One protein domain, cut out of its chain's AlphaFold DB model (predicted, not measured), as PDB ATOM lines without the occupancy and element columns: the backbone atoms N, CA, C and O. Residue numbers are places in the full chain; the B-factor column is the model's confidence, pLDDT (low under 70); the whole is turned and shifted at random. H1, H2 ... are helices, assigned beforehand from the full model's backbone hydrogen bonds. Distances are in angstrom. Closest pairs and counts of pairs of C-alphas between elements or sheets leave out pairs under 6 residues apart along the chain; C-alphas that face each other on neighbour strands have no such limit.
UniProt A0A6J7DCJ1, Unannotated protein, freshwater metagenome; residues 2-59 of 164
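This is residues 2 to 59 of the 164 residues of the protein "Unannotated protein" of freshwater metagenome (UniProt A0A6J7DCJ1). One long helix, H3, runs out from a small head made by H1, H2 and the first part of H3. Residues 35 to 59 stick out from this head, and residues 54 to 59 fold back after H3. The 58 printed residues hold three named helices, H1, H2, H3 in chain order, and no named strand: all helix. The whole is extended, with a radius of gyration of the C-alphas of 16.7 A and spans of 50 by 24 by 16 A.

H1, residues 5 to 13, and H2, residues 17 to 22, only just touch, only at the corner, with 3 pairs of C-alphas within 8 A; the closest C-alphas, of Thr 13 and Ser 20, are 5.5 A apart. H3, residues 27 to 53, touches H1 with residues 27 to 30 alone, about perpendicular at 79 degrees; the closest C-alphas, of Thr 13 and Val 27, are 6.6 A apart. H2 and H3 only just touch, only at the corner, with 3 such pairs, closest at Arg 21 and Val 27, C-alphas 6.6 A apart. In H1, H2 and H3 every O i to N i+4 pair is within hydrogen-bond range.

H1 begins at C-alpha 5, (-60.274, -16.810, -30.744), and measures 12.3 A; H2 measures 9.1 A. H3 measures 39.0 A and ends at C-alpha 53, (-40.829, -4.472, -63.131).

The printed part has no cut, and both links are tight. The pLDDT is under 70 at residues 2 to 3 and 54 to 58.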
ATOM      1  N   ASN A   2     -66.612 -12.611 -36.011       45.91
ATOM      2  CA  ASN A   2     -67.008 -12.617 -34.596       45.91
ATOM      3  C   ASN A   2     -66.792 -13.976 -33.907       45.91
ATOM      4  O   ASN A   2     -67.304 -14.176 -32.813       45.91
ATOM      5  N   MET A   3     -66.046 -14.906 -34.524       54.97
ATOM      6  CA  MET A   3     -65.985 -16.302 -34.055       54.97
ATOM      7  C   MET A   3     -64.581 -16.891 -33.863       54.97
ATOM      8  O   MET A   3     -64.471 -17.919 -33.207       54.97
ATOM      9  N   THR A   4     -63.494 -16.273 -34.345       74.94
ATOM     10  CA  THR A   4     -62.147 -16.828 -34.108       74.94
ATOM     11  C   THR A   4     -61.543 -16.286 -32.809       74.94
ATOM     12  O   THR A   4     -61.551 -15.075 -32.563       74.94
ATOM     13  N   ASN A   5     -60.982 -17.178 -31.981       73.62
ATOM     14  CA  ASN A   5     -60.274 -16.810 -30.744       73.62
ATOM     15  C   ASN A   5     -59.169 -15.774 -31.009       73.62
ATOM     16  O   ASN A   5     -59.009 -14.822 -30.248       73.62
ATOM     17  N   LEU A   6     -58.480 -15.909 -32.144       76.12
ATOM     18  CA  LEU A   6     -57.420 -15.002 -32.578       76.12
ATOM     19  C   LEU A   6     -57.956 -13.591 -32.885       76.12
ATOM     20  O   LEU A   6     -57.362 -12.604 -32.464       76.12
ATOM     21  N   GLY A   7     -59.126 -13.474 -33.526       76.00
ATOM     22  CA  GLY A   7     -59.751 -12.181 -33.820       76.00
ATOM     23  C   GLY A   7     -60.264 -11.451 -32.574       76.00
ATOM     24  O   GLY A   7     -60.129 -10.230 -32.475       76.00
ATOM     25  N   ARG A   8     -60.807 -12.187 -31.592       77.38
ATOM     26  CA  ARG A   8     -61.208 -11.618 -30.291       77.38
ATOM     27  C   ARG A   8     -59.998 -11.170 -29.480       77.38
ATOM     28  O   ARG A   8     -60.014 -10.061 -28.953       77.38
ATOM     29  N   ALA A   9     -58.954 -11.996 -29.434       80.25
ATOM     30  CA  ALA A   9     -57.703 -11.660 -28.769       80.25
ATOM     31  C   ALA A   9     -57.062 -10.408 -29.388       80.25
ATOM     32  O   ALA A   9     -56.683  -9.499 -28.659       80.25
ATOM     33  N   LEU A  10     -57.031 -10.309 -30.721       81.06
ATOM     34  CA  LEU A  10     -56.469  -9.160 -31.432       81.06
ATOM     35  C   LEU A  10     -57.283  -7.871 -31.236       81.06
ATOM     36  O   LEU A  10     -56.730  -6.784 -31.099       81.06
ATOM     37  N   ARG A  11     -58.616  -7.968 -31.193       79.75
ATOM     38  CA  ARG A  11     -59.463  -6.798 -30.918       79.75
ATOM     39  C   ARG A  11     -59.334  -6.341 -29.461       79.75
ATOM     40  O   ARG A  11     -59.348  -5.141 -29.205       79.75
ATOM     41  N   ALA A  12     -59.157  -7.278 -28.529       78.25
ATOM     42  CA  ALA A  12     -58.923  -6.983 -27.118       78.25
ATOM     43  C   ALA A  12     -57.550  -6.338 -26.862       78.25
ATOM     44  O   ALA A  12     -57.442  -5.500 -25.969       78.25
ATOM     45  N   THR A  13     -56.511  -6.679 -27.638       82.12
ATOM     46  CA  THR A  13     -55.178  -6.049 -27.526       82.12
ATOM     47  C   THR A  13     -55.137  -4.612 -28.033       82.12
ATOM     48  O   THR A  13     -54.364  -3.811 -27.508       82.12
ATOM     49  N   GLY A  14     -56.009  -4.247 -28.980       77.19
ATOM     50  CA  GLY A  14     -56.105  -2.882 -29.511       77.19
ATOM     51  C   GLY A  14     -56.588  -1.824 -28.508       77.19
ATOM     52  O   GLY A  14     -56.276  -0.653 -28.685       77.19
ATOM     53  N   GLY A  15     -57.312  -2.213 -27.450       76.56
ATOM     54  CA  GLY A  15     -57.814  -1.290 -26.417       76.56
ATOM     55  C   GLY A  15     -56.800  -0.930 -25.323       76.56
ATOM     56  O   GLY A  15     -57.054  -0.034 -24.525       76.56
ATOM     57  N   GLY A  16     -55.655  -1.617 -25.273       81.38
ATOM     58  CA  GLY A  16     -54.587  -1.326 -24.321       81.38
ATOM     59  C   GLY A  16     -53.912  -2.581 -23.779       81.38
ATOM     60  O   GLY A  16     -54.542  -3.441 -23.168       81.38
ATOM     61  N   ARG A  17     -52.583  -2.641 -23.916       77.12
ATOM     62  CA  ARG A  17     -51.750  -3.808 -23.574       77.12
ATOM     63  C   ARG A  17     -51.901  -4.278 -22.117       77.12
ATOM     64  O   ARG A  17     -51.874  -5.478 -21.849       77.12
ATOM     65  N   ARG A  18     -52.068  -3.331 -21.183       72.62
ATOM     66  CA  ARG A  18     -52.263  -3.606 -19.746       72.62
ATOM     67  C   ARG A  18     -53.635  -4.230 -19.462       72.62
ATOM     68  O   ARG A  18     -53.692  -5.214 -18.734       72.62
ATOM     69  N   ALA A  19     -54.695  -3.728 -20.099       72.19
ATOM     70  CA  ALA A  19     -56.061  -4.234 -19.938       72.19
ATOM     71  C   ALA A  19     -56.249  -5.645 -20.529       72.19
ATOM     72  O   ALA A  19     -57.024  -6.452 -20.023       72.19
ATOM     73  N   SER A  20     -55.510  -5.982 -21.587       78.19
ATOM     74  CA  SER A  20     -55.584  -7.312 -22.205       78.19
ATOM     75  C   SER A  20     -54.834  -8.382 -21.408       78.19
ATOM     76  O   SER A  20     -55.260  -9.536 -21.395       78.19
ATOM     77  N   ARG A  21     -53.740  -8.014 -20.718       79.31
ATOM     78  CA  ARG A  21     -53.014  -8.933 -19.821       79.31
ATOM     79  C   ARG A  21     -53.856  -9.315 -18.604       79.31
ATOM     80  O   ARG A  21     -53.888 -10.488 -18.252       79.31
ATOM     81  N   THR A  22     -54.597  -8.369 -18.021       75.19
ATOM     82  CA  THR A  22     -55.544  -8.657 -16.925       75.19
ATOM     83  C   THR A  22     -56.735  -9.505 -17.381       75.19
ATOM     84  O   THR A  22     -57.305 -10.232 -16.580       75.19
ATOM     85  N   ALA A  23     -57.074  -9.473 -18.674       74.81
ATOM     86  CA  ALA A  23     -58.091 -10.332 -19.284       74.81
ATOM     87  C   ALA A  23     -57.579 -11.743 -19.665       74.81
ATOM     88  O   ALA A  23     -58.287 -12.487 -20.342       74.81
ATOM     89  N   GLY A  24     -56.347 -12.113 -19.285       76.81
ATOM     90  CA  GLY A  24     -55.776 -13.443 -19.538       76.81
ATOM     91  C   GLY A  24     -55.306 -13.690 -20.978       76.81
ATOM     92  O   GLY A  24     -54.992 -14.824 -21.341       76.81
ATOM     93  N   VAL A  25     -55.233 -12.655 -21.823       80.69
ATOM     94  CA  VAL A  25     -54.776 -12.791 -23.214       80.69
ATOM     95  C   VAL A  25     -53.246 -12.771 -23.267       80.69
ATOM     96  O   VAL A  25     -52.605 -11.847 -22.766       80.69
ATOM     97  N   ARG A  26     -52.642 -13.761 -23.941       82.38
ATOM     98  CA  ARG A  26     -51.196 -13.802 -24.228       82.38
ATOM     99  C   ARG A  26     -50.831 -12.767 -25.296       82.38
ATOM    100  O   ARG A  26     -50.694 -13.095 -26.473       82.38
ATOM    101  N   VAL A  27     -50.703 -11.509 -24.879       83.44
ATOM    102  CA  VAL A  27     -50.507 -10.366 -25.784       83.44
ATOM    103  C   VAL A  27     -49.275 -10.531 -26.673       83.44
ATOM    104  O   VAL A  27     -49.358 -10.258 -27.866       83.44
ATOM    105  N   ASP A  28     -48.163 -11.018 -26.120       85.69
ATOM    106  CA  ASP A  28     -46.894 -11.131 -26.849       85.69
ATOM    107  C   ASP A  28     -46.980 -12.134 -28.013       85.69
ATOM    108  O   ASP A  28     -46.583 -11.812 -29.130       85.69
ATOM    109  N   ALA A  29     -47.609 -13.297 -27.807       84.62
ATOM    110  CA  ALA A  29     -47.801 -14.296 -28.862       84.62
ATOM    111  C   ALA A  29     -48.716 -13.792 -29.993       84.62
ATOM    112  O   ALA A  29     -48.445 -14.018 -31.171       84.62
ATOM    113  N   VAL A  30     -49.787 -13.069 -29.645       86.94
ATOM    114  CA  VAL A  30     -50.712 -12.482 -30.628       86.94
ATOM    115  C   VAL A  30     -50.018 -11.390 -31.443       86.94
ATOM    116  O   VAL A  30     -50.220 -11.297 -32.654       86.94
ATOM    117  N   LEU A  31     -49.180 -10.575 -30.799       86.94
ATOM    118  CA  LEU A  31     -48.460  -9.498 -31.466       86.94
ATOM    119  C   LEU A  31     -47.411 -10.042 -32.443       86.94
ATOM    120  O   LEU A  31     -47.372  -9.613 -33.592       86.94
ATOM    121  N   ILE A  32     -46.612 -11.021 -32.011       89.94
ATOM    122  CA  ILE A  32     -45.599 -11.664 -32.859       89.94
ATOM    123  C   ILE A  32     -46.268 -12.354 -34.052       89.94
ATOM    124  O   ILE A  32     -45.841 -12.159 -35.186       89.94
ATOM    125  N   GLY A  33     -47.359 -13.094 -33.824       90.38
ATOM    126  CA  GLY A  33     -48.083 -13.769 -34.903       90.38
ATOM    127  C   GLY A  33     -48.672 -12.802 -35.934       90.38
ATOM    128  O   GLY A  33     -48.606 -13.060 -37.134       90.38
ATOM    129  N   THR A  34     -49.216 -11.663 -35.495       88.31
ATOM    130  CA  THR A  34     -49.822 -10.681 -36.412       88.31
ATOM    131  C   THR A  34     -48.802  -9.852 -37.179       88.31
ATOM    132  O   THR A  34     -48.966  -9.678 -38.387       88.31
ATOM    133  N   PHE A  35     -47.726  -9.397 -36.531       88.88
ATOM    134  CA  PHE A  35     -46.629  -8.736 -37.239       88.88
ATOM    135  C   PHE A  35     -45.899  -9.695 -38.181       88.88
ATOM    136  O   PHE A  35     -45.582  -9.303 -39.300       88.88
ATOM    137  N   GLY A  36     -45.702 -10.955 -37.782       94.88
ATOM    138  CA  GLY A  36     -45.113 -11.984 -38.641       94.88
ATOM    139  C   GLY A  36     -45.948 -12.242 -39.896       94.88
ATOM    140  O   GLY A  36     -45.416 -12.229 -41.003       94.88
ATOM    141  N   ALA A  37     -47.271 -12.379 -39.748       91.06
ATOM    142  CA  ALA A  37     -48.172 -12.512 -40.892       91.06
ATOM    143  C   ALA A  37     -48.120 -11.278 -41.812       91.06
ATOM    144  O   ALA A  37     -48.012 -11.421 -43.028       91.06
ATOM    145  N   SER A  38     -48.140 -10.065 -41.245       89.12
ATOM    146  CA  SER A  38     -48.039  -8.821 -42.021       89.12
ATOM    147  C   SER A  38     -46.715  -8.711 -42.781       89.12
ATOM    148  O   SER A  38     -46.713  -8.284 -43.934       89.12
ATOM    149  N   ALA A  39     -45.598  -9.090 -42.157       91.50
ATOM    150  CA  ALA A  39     -44.288  -9.093 -42.798       91.50
ATOM    151  C   ALA A  39     -44.235 -10.099 -43.957       91.50
ATOM    152  O   ALA A  39     -43.696  -9.777 -45.012       91.50
ATOM    153  N   GLY A  40     -44.860 -11.273 -43.804       95.19
ATOM    154  CA  GLY A  40     -44.981 -12.265 -44.875       95.19
ATOM    155  C   GLY A  40     -45.737 -11.733 -46.096       95.19
ATOM    156  O   GLY A  40     -45.263 -11.869 -47.221       95.19
ATOM    157  N   PHE A  41     -46.872 -11.057 -45.885       88.81
ATOM    158  CA  PHE A  41     -47.613 -10.416 -46.978       88.81
ATOM    159  C   PHE A  41     -46.845  -9.254 -47.616       88.81
ATOM    160  O   PHE A  41     -46.874  -9.109 -48.836       88.81
ATOM    161  N   ALA A  42     -46.137  -8.449 -46.820       87.69
ATOM    162  CA  ALA A  42     -45.310  -7.360 -47.336       87.69
ATOM    163  C   ALA A  42     -44.144  -7.884 -48.191       87.69
ATOM    164  O   ALA A  42     -43.897  -7.359 -49.275       87.69
ATOM    165  N   ALA A  43     -43.474  -8.952 -47.744       88.62
ATOM    166  CA  ALA A  43     -42.414  -9.610 -48.502       88.62
ATOM    167  C   ALA A  43     -42.947 -10.200 -49.816       88.62
ATOM    168  O   ALA A  43     -42.374  -9.946 -50.871       88.62
ATOM    169  N   LEU A  44     -44.078 -10.914 -49.773       90.19
ATOM    170  CA  LEU A  44     -44.733 -11.440 -50.976       90.19
ATOM    171  C   LEU A  44     -45.110 -10.330 -51.962       90.19
ATOM    172  O   LEU A  44     -44.819 -10.451 -53.148       90.19
ATOM    173  N   GLY A  45     -45.711  -9.239 -51.479       84.81
ATOM    174  CA  GLY A  45     -46.071  -8.093 -52.314       84.81
ATOM    175  C   GLY A  45     -44.856  -7.430 -52.967       84.81
ATOM    176  O   GLY A  45     -44.891  -7.130 -54.158       84.81
ATOM    177  N   GLY A  46     -43.760  -7.266 -52.219       82.62
ATOM    178  CA  GLY A  46     -42.502  -6.738 -52.749       82.62
ATOM    179  C   GLY A  46     -41.869  -7.648 -53.804       82.62
ATOM    180  O   GLY A  46     -41.428  -7.163 -54.842       82.62
ATOM    181  N   ILE A  47     -41.884  -8.968 -53.586       85.62
ATOM    182  CA  ILE A  47     -41.394  -9.953 -54.563       85.62
ATOM    183  C   ILE A  47     -42.225  -9.878 -55.852       85.62
ATOM    184  O   ILE A  47     -41.658  -9.765 -56.935       85.62
ATOM    185  N   LEU A  48     -43.558  -9.873 -55.747       84.69
ATOM    186  CA  LEU A  48     -44.469  -9.747 -56.894       84.69
ATOM    187  C   LEU A  48     -44.230  -8.457 -57.693       84.69
ATOM    188  O   LEU A  48     -44.181  -8.494 -58.923       84.69
ATOM    189  N   GLN A  49     -44.027  -7.328 -57.012       79.75
ATOM    190  CA  GLN A  49     -43.722  -6.056 -57.671       79.75
ATOM    191  C   GLN A  49     -42.354  -6.086 -58.379       79.75
ATOM    192  O   GLN A  49     -42.223  -5.601 -59.509       79.75
ATOM    193  N   ALA A  50     -41.339  -6.670 -57.735       81.50
ATOM    194  CA  ALA A  50     -40.002  -6.817 -58.305       81.50
ATOM    195  C   ALA A  50     -40.016  -7.686 -59.574       81.50
ATOM    196  O   ALA A  50     -39.400  -7.312 -60.573       81.50
ATOM    197  N   TYR A  51     -40.776  -8.789 -59.569       80.56
ATOM    198  CA  TYR A  51     -40.982  -9.626 -60.755       80.56
ATOM    199  C   TYR A  51     -41.652  -8.859 -61.900       80.56
ATOM    200  O   TYR A  51     -41.211  -8.964 -63.042       80.56
ATOM    201  N   GLY A  52     -42.680  -8.056 -61.607       71.88
ATOM    202  CA  GLY A  52     -43.398  -7.296 -62.634       71.88
ATOM    203  C   GLY A  52     -42.544  -6.228 -63.323       71.88
ATOM    204  O   GLY A  52     -42.702  -5.990 -64.516       71.88
ATOM    205  N   THR A  53     -41.610  -5.607 -62.599       70.62
ATOM    206  CA  THR A  53     -40.829  -4.472 -63.131       70.62
ATOM    207  C   THR A  53     -39.494  -4.910 -63.749       70.62
ATOM    208  O   THR A  53     -38.850  -4.106 -64.421       70.62
ATOM    209  N   SER A  54     -39.050  -6.158 -63.518       68.38
ATOM    210  CA  SER A  54     -37.763  -6.731 -63.983       68.38
ATOM    211  C   SER A  54     -36.529  -5.836 -63.744       68.38
ATOM    212  O   SER A  54     -35.467  -6.038 -64.327       68.38
ATOM    213  N   THR A  55     -36.658  -4.835 -62.872       66.00
ATOM    214  CA  THR A  55     -35.664  -3.809 -62.569       66.00
ATOM    215  C   THR A  55     -35.692  -3.561 -61.067       66.00
ATOM    216  O   THR A  55     -36.746  -3.351 -60.462       66.00
ATOM    217  N   ALA A  56     -34.521  -3.616 -60.439       59.50
ATOM    218  CA  ALA A  56     -34.378  -3.351 -59.017       59.50
ATOM    219  C   ALA A  56     -34.316  -1.836 -58.791       59.50
ATOM    220  O   ALA A  56     -33.241  -1.242 -58.726       59.50
ATOM    221  N   THR A  57     -35.479  -1.191 -58.698       63.84
ATOM    222  CA  THR A  57     -35.531   0.218 -58.295       63.84
ATOM    223  C   THR A  57     -35.270   0.305 -56.793       63.84
ATOM    224  O   THR A  57     -36.068  -0.161 -55.986       63.84
ATOM    225  N   SER A  58     -34.139   0.902 -56.409       68.31
ATOM    226  CA  SER A  58     -33.653   0.952 -55.020       68.31
ATOM    227  C   SER A  58     -34.540   1.780 -54.080       68.31
ATOM    228  O   SER A  58     -34.406   1.677 -52.864       68.31
ATOM    229  N   ASN A  59     -35.441   2.603 -54.626       75.56
ATOM    230  CA  ASN A  59     -36.385   3.398 -53.851       75.56
ATOM    231  C   ASN A  59     -37.787   3.391 -54.494       75.56
ATOM    232  O   ASN A  59     -38.048   4.198 -55.387       75.56
TER     233      ASN A  59